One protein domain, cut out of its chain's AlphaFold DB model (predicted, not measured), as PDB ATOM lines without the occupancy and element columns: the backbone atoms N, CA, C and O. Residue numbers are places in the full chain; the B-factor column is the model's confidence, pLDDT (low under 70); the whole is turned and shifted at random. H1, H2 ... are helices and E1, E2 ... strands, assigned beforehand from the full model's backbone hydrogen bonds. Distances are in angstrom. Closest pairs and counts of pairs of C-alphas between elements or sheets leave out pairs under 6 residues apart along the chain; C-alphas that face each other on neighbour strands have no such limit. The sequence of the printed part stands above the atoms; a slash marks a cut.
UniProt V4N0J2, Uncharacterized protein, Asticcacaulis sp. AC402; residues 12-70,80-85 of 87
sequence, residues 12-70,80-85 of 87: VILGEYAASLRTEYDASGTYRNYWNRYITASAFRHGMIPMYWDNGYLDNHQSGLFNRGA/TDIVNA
ATOM      1  N   VAL A  12     -24.137  -8.562  26.772       98.31
ATOM      2  CA  VAL A  12     -23.821  -8.586  25.341       98.31
ATOM      3  C   VAL A  12     -24.531  -9.760  24.684       98.31
ATOM      4  O   VAL A  12     -24.354 -10.909  25.088       98.31
ATOM      5  N   ILE A  13     -25.269  -9.469  23.618       98.31
ATOM      6  CA  ILE A  13     -25.848 -10.476  22.731       98.31
ATOM      7  C   ILE A  13     -24.943 -10.580  21.500       98.31
ATOM      8  O   ILE A  13     -24.712  -9.585  20.811       98.31
ATOM      9  N   LEU A  14     -24.422 -11.776  21.220       98.00
ATOM     10  CA  LEU A  14     -23.893 -12.103  19.897       98.00
ATOM     11  C   LEU A  14     -25.106 -12.398  19.014       98.00
ATOM     12  O   LEU A  14     -25.564 -13.535  18.953       98.00
ATOM     13  N   GLY A  15     -25.665 -11.332  18.437       98.25
ATOM     14  CA  GLY A  15     -26.978 -11.354  17.786       98.25
ATOM     15  C   GLY A  15     -27.066 -12.287  16.586       98.25
ATOM     16  O   GLY A  15     -28.137 -12.818  16.323       98.25
ATOM     17  N   GLU A  16     -25.947 -12.511  15.900       98.69
ATOM     18  CA  GLU A  16     -25.870 -13.433  14.776       98.69
ATOM     19  C   GLU A  16     -24.499 -14.105  14.738       98.69
ATOM     20  O   GLU A  16     -23.454 -13.460  14.867       98.69
ATOM     21  N   TYR A  17     -24.506 -15.416  14.527       98.50
ATOM     22  CA  TYR A  17     -23.350 -16.181  14.082       98.50
ATOM     23  C   TYR A  17     -23.832 -17.415  13.321       98.50
ATOM     24  O   TYR A  17     -24.832 -18.029  13.690       98.50
ATOM     25  N   ALA A  18     -23.120 -17.791  12.263       98.31
ATOM     26  CA  ALA A  18     -23.300 -19.064  11.581       98.31
ATOM     27  C   ALA A  18     -22.101 -19.346  10.674       98.31
ATOM     28  O   ALA A  18     -21.537 -18.435  10.068       98.31
ATOM     29  N   ALA A  19     -21.763 -20.625  10.527       98.06
ATOM     30  CA  ALA A  19     -21.002 -21.111   9.385       98.06
ATOM     31  C   ALA A  19     -21.970 -21.717   8.359       98.06
ATOM     32  O   ALA A  19     -22.731 -22.639   8.685       98.06
ATOM     33  N   SER A  20     -21.937 -21.197   7.129       97.69
ATOM     34  CA  SER A  20     -22.703 -21.743   6.008       97.69
ATOM     35  C   SER A  20     -22.255 -23.162   5.663       97.69
ATOM     36  O   SER A  20     -21.077 -23.506   5.784       97.69
ATOM     37  N   LEU A  21     -23.194 -23.968   5.181       98.06
ATOM     38  CA  LEU A  21     -22.923 -25.259   4.573       98.06
ATOM     39  C   LEU A  21     -22.014 -25.097   3.341       98.06
ATOM     40  O   LEU A  21     -22.162 -24.140   2.578       98.06
ATOM     41  N   ARG A  22     -21.059 -26.018   3.180       98.12
ATOM     42  CA  ARG A  22     -20.082 -26.061   2.078       98.12
ATOM     43  C   ARG A  22     -19.909 -27.495   1.583       98.12
ATOM     44  O   ARG A  22     -18.825 -28.064   1.696       98.12
ATOM     45  N   THR A  23     -20.985 -28.125   1.114       97.94
ATOM     46  CA  THR A  23     -20.980 -29.551   0.729       97.94
ATOM     47  C   THR A  23     -19.993 -29.882  -0.389       97.94
ATOM     48  O   THR A  23     -19.591 -31.031  -0.521       97.94
ATOM     49  N   GLU A  24     -19.582 -28.888  -1.176       98.38
ATOM     50  CA  GLU A  24     -18.571 -29.010  -2.225       98.38
ATOM     51  C   GLU A  24     -17.143 -29.215  -1.683       98.38
ATOM     52  O   GLU A  24     -16.280 -29.698  -2.415       98.38
ATOM     53  N   TYR A  25     -16.897 -28.890  -0.406       98.06
ATOM     54  CA  TYR A  25     -15.582 -29.015   0.246       98.06
ATOM     55  C   TYR A  25     -15.605 -29.841   1.542       98.06
ATOM     56  O   TYR A  25     -14.614 -30.477   1.885       98.06
ATOM     57  N   ASP A  26     -16.723 -29.834   2.266       97.62
ATOM     58  CA  ASP A  26     -16.924 -30.498   3.557       97.62
ATOM     59  C   ASP A  26     -18.317 -31.138   3.577       97.62
ATOM     60  O   ASP A  26     -19.237 -30.688   4.262       97.62
ATOM     61  N   ALA A  27     -18.493 -32.186   2.767       96.06
ATOM     62  CA  ALA A  27     -19.768 -32.890   2.625       96.06
ATOM     63  C   ALA A  27     -20.303 -33.460   3.954       96.06
ATOM     64  O   ALA A  27     -21.514 -33.573   4.126       96.06
ATOM     65  N   SER A  28     -19.420 -33.795   4.901       95.25
ATOM     66  CA  SER A  28     -19.806 -34.273   6.235       95.25
ATOM     67  C   SER A  28     -20.127 -33.146   7.224       95.25
ATOM     68  O   SER A  28     -20.643 -33.416   8.308       95.25
ATOM     69  N   GLY A  29     -19.834 -31.887   6.878       96.75
ATOM     70  CA  GLY A  29     -20.038 -30.727   7.744       96.75
ATOM     71  C   GLY A  29     -19.137 -30.712   8.981       96.75
ATOM     72  O   GLY A  29     -19.482 -30.069   9.976       96.75
ATOM     73  N   THR A  30     -18.002 -31.415   8.951       97.69
ATOM     74  CA  THR A  30     -17.088 -31.575  10.094       97.69
ATOM     75  C   THR A  30     -16.629 -30.226  10.644       97.69
ATOM     76  O   THR A  30     -16.688 -29.981  11.854       97.69
ATOM     77  N   TYR A  31     -16.206 -29.319   9.767       98.12
ATOM     78  CA  TYR A  31     -15.683 -28.017  10.174       98.12
ATOM     79  C   TYR A  31     -16.804 -27.051  10.541       98.12
ATOM     80  O   TYR A  31     -16.659 -26.283  11.493       98.12
ATOM     81  N   ARG A  32     -17.949 -27.131   9.847       98.12
ATOM     82  CA  ARG A  32     -19.157 -26.369  10.204       98.12
ATOM     83  C   ARG A  32     -19.605 -26.695  11.631       98.12
ATOM     84  O   ARG A  32     -19.837 -25.784  12.424       98.12
ATOM     85  N   ASN A  33     -19.696 -27.980  11.964       98.25
ATOM     86  CA  ASN A  33     -20.084 -28.467  13.288       98.25
ATOM     87  C   ASN A  33     -19.100 -28.000  14.364       98.25
ATOM     88  O   ASN A  33     -19.495 -27.365  15.345       98.25
ATOM     89  N   TYR A  34     -17.801 -28.205  14.128       98.12
ATOM     90  CA  TYR A  34     -16.754 -27.750  15.041       98.12
ATOM     91  C   TYR A  34     -16.815 -26.240  15.303       98.12
ATOM     92  O   TYR A  34     -16.763 -25.814  16.460       98.12
ATOM     93  N   TRP A  35     -16.936 -25.431  14.247       98.50
ATOM     94  CA  TRP A  35     -16.957 -23.975  14.361       98.50
ATOM     95  C   TRP A  35     -18.174 -23.491  15.152       98.50
ATOM     96  O   TRP A  35     -18.019 -22.705  16.089       98.50
ATOM     97  N   ASN A  36     -19.369 -24.011  14.845       98.31
ATOM     98  CA  ASN A  36     -20.595 -23.635  15.553       98.31
ATOM     99  C   ASN A  36     -20.518 -24.012  17.039       98.31
ATOM    100  O   ASN A  36     -20.823 -23.178  17.895       98.31
ATOM    101  N   ARG A  37     -20.025 -25.216  17.366       98.19
ATOM    102  CA  ARG A  37     -19.771 -25.638  18.752       98.19
ATOM    103  C   ARG A  37     -18.807 -24.688  19.463       98.19
ATOM    104  O   ARG A  37     -19.082 -24.218  20.565       98.19
ATOM    105  N   TYR A  38     -17.674 -24.385  18.829       98.25
ATOM    106  CA  TYR A  38     -16.622 -23.563  19.421       98.25
ATOM    107  C   TYR A  38     -17.085 -22.129  19.691       98.25
ATOM    108  O   TYR A  38     -16.856 -21.615  20.787       98.25
ATOM    109  N   ILE A  39     -17.741 -21.482  18.723       98.12
ATOM    110  CA  ILE A  39     -18.218 -20.104  18.884       98.12
ATOM    111  C   ILE A  39     -19.280 -20.022  19.974       98.12
ATOM    112  O   ILE A  39     -19.194 -19.130  20.816       98.12
ATOM    113  N   THR A  40     -20.205 -20.983  20.024       98.38
ATOM    114  CA  THR A  40     -21.223 -21.056  21.082       98.38
ATOM    115  C   THR A  40     -20.573 -21.154  22.464       98.38
ATOM    116  O   THR A  40     -20.814 -20.302  23.322       98.38
ATOM    117  N   ALA A  41     -19.663 -22.117  22.658       98.19
ATOM    118  CA  ALA A  41     -18.948 -22.300  23.922       98.19
ATOM    119  C   ALA A  41     -18.071 -21.091  24.281       98.19
ATOM    120  O   ALA A  41     -17.929 -20.719  25.446       98.19
ATOM    121  N   SER A  42     -17.438 -20.459  23.292       97.69
ATOM    122  CA  SER A  42     -16.614 -19.274  23.518       97.69
ATOM    123  C   SER A  42     -17.463 -18.081  23.949       97.69
ATOM    124  O   SER A  42     -17.144 -17.458  24.960       97.69
ATOM    125  N   ALA A  43     -18.558 -17.794  23.243       97.62
ATOM    126  CA  ALA A  43     -19.481 -16.716  23.586       97.62
ATOM    127  C   ALA A  43     -20.021 -16.893  25.012       97.62
ATOM    128  O   ALA A  43     -19.882 -15.983  25.834       97.62
ATOM    129  N   PHE A  44     -20.512 -18.094  25.331       96.75
ATOM    130  CA  PHE A  44     -21.023 -18.430  26.658       96.75
ATOM    131  C   PHE A  44     -19.975 -18.210  27.762       96.75
ATOM    132  O   PHE A  44     -20.201 -17.430  28.687       96.75
ATOM    133  N   ARG A  45     -18.767 -18.781  27.622       96.69
ATOM    134  CA  ARG A  45     -17.667 -18.620  28.603       96.69
ATOM    135  C   ARG A  45     -17.221 -17.170  28.809       96.69
ATOM    136  O   ARG A  45     -16.625 -16.837  29.837       96.69
ATOM    137  N   HIS A  46     -17.474 -16.297  27.838       96.31
ATOM    138  CA  HIS A  46     -17.148 -14.876  27.928       96.31
ATOM    139  C   HIS A  46     -18.322 -14.003  28.398       96.31
ATOM    140  O   HIS A  46     -18.175 -12.780  28.416       96.31
ATOM    141  N   GLY A  47     -19.434 -14.607  28.829       95.69
ATOM    142  CA  GLY A  47     -20.611 -13.907  29.346       95.69
ATOM    143  C   GLY A  47     -21.456 -13.249  28.257       95.69
ATOM    144  O   GLY A  47     -22.112 -12.241  28.512       95.69
ATOM    145  N   MET A  48     -21.395 -13.777  27.033       97.31
ATOM    146  CA  MET A  48     -22.227 -13.349  25.912       97.31
ATOM    147  C   MET A  48     -23.354 -14.358  25.673       97.31
ATOM    148  O   MET A  48     -23.190 -15.549  25.932       97.31
ATOM    149  N   ILE A  49     -24.471 -13.883  25.123       97.31
ATOM    150  CA  ILE A  49     -25.611 -14.718  24.721       97.31
ATOM    151  C   ILE A  49     -25.503 -14.989  23.209       97.31
ATOM    152  O   ILE A  49     -25.660 -14.039  22.437       97.31
ATOM    153  N   PRO A  50     -25.189 -16.221  22.765       97.62
ATOM    154  CA  PRO A  50     -25.080 -16.554  21.345       97.62
ATOM    155  C   PRO A  50     -26.449 -16.812  20.707       97.62
ATOM    156  O   PRO A  50     -27.196 -17.671  21.168       97.62
ATOM    157  N   MET A  51     -26.748 -16.108  19.614       98.25
ATOM    158  CA  MET A  51     -27.956 -16.296  18.809       98.25
ATOM    159  C   MET A  51     -27.575 -16.768  17.400       98.25
ATOM    160  O   MET A  51     -26.951 -16.035  16.631       98.25
ATOM    161  N   TYR A  52     -27.896 -18.023  17.080       98.44
ATOM    162  CA  TYR A  52     -27.534 -18.627  15.797       98.44
ATOM    163  C   TYR A  52     -28.351 -18.022  14.651       98.44
ATOM    164  O   TYR A  52     -29.573 -17.898  14.749       98.44
ATOM    165  N   TRP A  53     -27.688 -17.703  13.541       98.75
ATOM    166  CA  TRP A  53     -28.346 -17.213  12.335       98.75
ATOM    167  C   TRP A  53     -28.844 -18.370  11.461       98.75
ATOM    168  O   TRP A  53     -28.110 -18.917  10.635       98.75
ATOM    169  N   ASP A  54     -30.113 -18.732  11.626       98.62
ATOM    170  CA  ASP A  54     -30.825 -19.673  10.757       98.62
ATOM    171  C   ASP A  54     -31.534 -18.900   9.633       98.62
ATOM    172  O   ASP A  54     -32.504 -18.176   9.873       98.62
ATOM    173  N   ASN A  55     -31.080 -19.067   8.390       98.38
ATOM    174  CA  ASN A  55     -31.695 -18.409   7.233       98.38
ATOM    175  C   ASN A  55     -32.839 -19.215   6.580       98.38
ATOM    176  O   ASN A  55     -33.441 -18.746   5.618       98.38
ATOM    177  N   GLY A  56     -33.157 -20.403   7.104       98.19
ATOM    178  CA  GLY A  56     -34.290 -21.237   6.698       98.19
ATOM    179  C   GLY A  56     -34.054 -22.193   5.535       98.19
ATOM    180  O   GLY A  56     -34.926 -23.022   5.273       98.19
ATOM    181  N   TYR A  57     -32.905 -22.123   4.864       98.31
ATOM    182  CA  TYR A  57     -32.598 -22.975   3.715       98.31
ATOM    183  C   TYR A  57     -31.582 -24.055   4.088       98.31
ATOM    184  O   TYR A  57     -30.659 -23.805   4.863       98.31
ATOM    185  N   LEU A  58     -31.752 -25.256   3.533       98.44
ATOM    186  CA  LEU A  58     -30.904 -26.418   3.835       98.44
ATOM    187  C   LEU A  58     -29.871 -26.719   2.741       98.44
ATOM    188  O   LEU A  58     -29.071 -27.639   2.892       98.44
ATOM    189  N   ASP A  59     -29.893 -25.951   1.654       98.12
ATOM    190  CA  ASP A  59     -29.013 -26.147   0.510       98.12
ATOM    191  C   ASP A  59     -27.572 -25.719   0.800       98.12
ATOM    192  O   ASP A  59     -27.236 -25.113   1.824       98.12
ATOM    193  N   ASN A  60     -26.695 -26.005  -0.157       98.44
ATOM    194  CA  ASN A  60     -25.333 -25.520  -0.102       98.44
ATOM    195  C   ASN A  60     -25.277 -23.984  -0.001       98.44
ATOM    196  O   ASN A  60     -26.101 -23.276  -0.583       98.44
ATOM    197  N   HIS A  61     -24.289 -23.473   0.734       98.12
ATOM    198  CA  HIS A  61     -24.104 -22.055   1.070       98.12
ATOM    199  C   HIS A  61     -25.132 -21.452   2.040       98.12
ATOM    200  O   HIS A  61     -25.075 -20.252   2.317       98.12
ATOM    201  N   GLN A  62     -26.021 -22.263   2.613       98.56
ATOM    202  CA  GLN A  62     -27.058 -21.812   3.543       98.56
ATOM    203  C   GLN A  62     -26.697 -22.112   5.000       98.56
ATOM    204  O   GLN A  62     -25.773 -22.877   5.281       98.56
ATOM    205  N   SER A  63     -27.407 -21.494   5.944       98.50
ATOM    206  CA  SER A  63     -27.194 -21.697   7.381       98.50
ATOM    207  C   SER A  63     -28.389 -22.318   8.095       98.50
ATOM    208  O   SER A  63     -28.321 -22.495   9.304       98.50
ATOM    209  N   GLY A  64     -29.469 -22.679   7.402       98.44
ATOM    210  CA  GLY A  64     -30.631 -23.293   8.037       98.44
ATOM    211  C   GLY A  64     -30.261 -24.534   8.858       98.44
ATOM    212  O   GLY A  64     -29.371 -25.309   8.498       98.44
ATOM    213  N   LEU A  65     -30.940 -24.706   9.989       98.44
ATOM    214  CA  LEU A  65     -30.886 -25.883  10.856       98.44
ATOM    215  C   LEU A  65     -32.190 -26.679  10.802       98.44
ATOM    216  O   LEU A  65     -32.172 -27.888  11.035       98.44
ATOM    217  N   PHE A  66     -33.302 -26.027  10.460       98.69
ATOM    218  CA  PHE A  66     -34.637 -26.619  10.438       98.69
ATOM    219  C   PHE A  66     -35.282 -26.514   9.057       98.69
ATOM    220  O   PHE A  66     -35.215 -25.477   8.398       98.69
ATOM    221  N   ASN A  67     -35.981 -27.573   8.648       98.44
ATOM    222  CA  ASN A  67     -36.925 -27.481   7.545       98.44
ATOM    223  C   ASN A  67     -38.188 -26.772   8.049       98.44
ATOM    224  O   ASN A  67     -39.005 -27.368   8.754       98.44
ATOM    225  N   ARG A  68     -38.354 -25.499   7.681       98.12
ATOM    226  CA  ARG A  68     -39.482 -24.675   8.145       98.12
ATOM    227  C   ARG A  68     -40.832 -25.142   7.604       98.12
ATOM    228  O   ARG A  68     -41.825 -25.032   8.313       98.12
ATOM    229  N   GLY A  69     -40.870 -25.675   6.382       97.88
ATOM    230  CA  GLY A  69     -42.107 -26.164   5.766       97.88
ATOM    231  C   GLY A  69     -42.605 -27.473   6.381       97.88
ATOM    232  O   GLY A  69     -43.807 -27.683   6.478       97.88
ATOM    233  N   ALA A  70     -41.682 -28.330   6.825       98.06
ATOM    234  CA  ALA A  70     -42.000 -29.627   7.424       98.06
ATOM    235  C   ALA A  70     -41.974 -29.631   8.963       98.06
ATOM    236  O   ALA A  70     -42.346 -30.634   9.565       98.06
ATOM    237  N   THR A  80     -27.400 -30.268  17.967       97.94
ATOM    238  CA  THR A  80     -26.905 -30.901  19.199       97.94
ATOM    239  C   THR A  80     -25.591 -30.274  19.660       97.94
ATOM    240  O   THR A  80     -25.432 -29.974  20.842       97.94
ATOM    241  N   ASP A  81     -24.671 -30.016  18.730       97.38
ATOM    242  CA  ASP A  81     -23.387 -29.374  19.008       97.38
ATOM    243  C   ASP A  81     -23.541 -27.951  19.556       97.38
ATOM    244  O   ASP A  81     -22.783 -27.557  20.439       97.38
ATOM    245  N   ILE A  82     -24.513 -27.178  19.064       97.69
ATOM    246  CA  ILE A  82     -24.814 -25.838  19.588       97.69
ATOM    247  C   ILE A  82     -25.449 -25.942  20.978       97.69
ATOM    248  O   ILE A  82     -24.965 -25.316  21.920       97.69
ATOM    249  N   VAL A  83     -26.503 -26.751  21.131       96.69
ATOM    250  CA  VAL A  83     -27.260 -26.875  22.391       96.69
ATOM    251  C   VAL A  83     -26.365 -27.349  23.538       96.69
ATOM    252  O   VAL A  83     -26.432 -26.804  24.637       96.69
ATOM    253  N   ASN A  84     -25.481 -28.312  23.281       96.81
ATOM    254  CA  ASN A  84     -24.598 -28.865  24.306       96.81
ATOM    255  C   ASN A  84     -23.331 -28.026  24.549       96.81
ATOM    256  O   ASN A  84     -22.586 -28.317  25.480       96.81
ATOM    257  N   ALA A  85     -23.061 -27.001  23.735       95.94
ATOM    258  CA  ALA A  85     -21.872 -26.159  23.883       95.94
ATOM    259  C   ALA A  85     -22.011 -25.054  24.942       95.94
ATOM    260  O   ALA A  85     -20.994 -24.513  25.377       95.94
TER     261      ALA A  85
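This is residues 12 to 70 and 80 to 85 of the 87 residues of an uncharacterized protein of Asticcacaulis sp. AC402 (UniProt V4N0J2). Two parallel strands, E1 and E2, lie side by side, and one long helix, H1, which comes between them in the chain, runs back alongside and packs mainly on E2, while the short helix H2 packs on residues 33 to 40 of H1. Two long unnamed stretches, residues 18 to 29 and 53 to 70, lie largely toward the end of the strands where E1 and E2 finish. The 65 printed residues run E1, H1, E2, H2, a mixed class of helices and strands, with under half of the residues in named elements. The whole is compact, with a radius of gyration of the C-alphas of 12.2 A and spans of 34 by 25 by 17 A.

Strand E1 is residues 12 to 17, starting at C-alpha 12 (-23.821, -8.586, 25.341), and E2 is residues 48 to 52. Helix H1, residues 30 to 45, is 22.6 A long from C-alpha 30 (-17.088, -31.575, 10.094). Helix H2, residues 80 to 83, ends at C-alpha 83 (-27.260, -26.875, 22.391).

E1 and E2 are parallel neighbours at 24 degrees, with N 14 and O 49 2.9 A apart and N 51 and O 14 2.9 A apart, within hydrogen-bond range. E1, H1 and E2 form a strand-helix-strand unit, two parallel neighbour strands with a helix between them in the chain, and its crossover is right-handed. The closest C-alphas of H1 and E2 are those of Thr 40 and Pro 50, 5.9 A apart. H1 touches H2 with residues 33 to 40 alone, closest at the C-alphas of Arg 37 and Ile 82, 5.1 A. E1 and H2 are apart. In H1 every O i to N i+4 pair is within hydrogen-bond range; H2 is too short for such a pair.

The C-alphas of His 46 and Ala 70 are the two farthest apart, 35.4 A. Residues 71 to 79 are not printed, and C-alphas 70 and 80 are 19.2 A apart across the cut. The link from E1 to H1 is long, and that from H1 to E2 is tight. The mean pLDDT of the printed part is 97.9, and no printed residue is under 70.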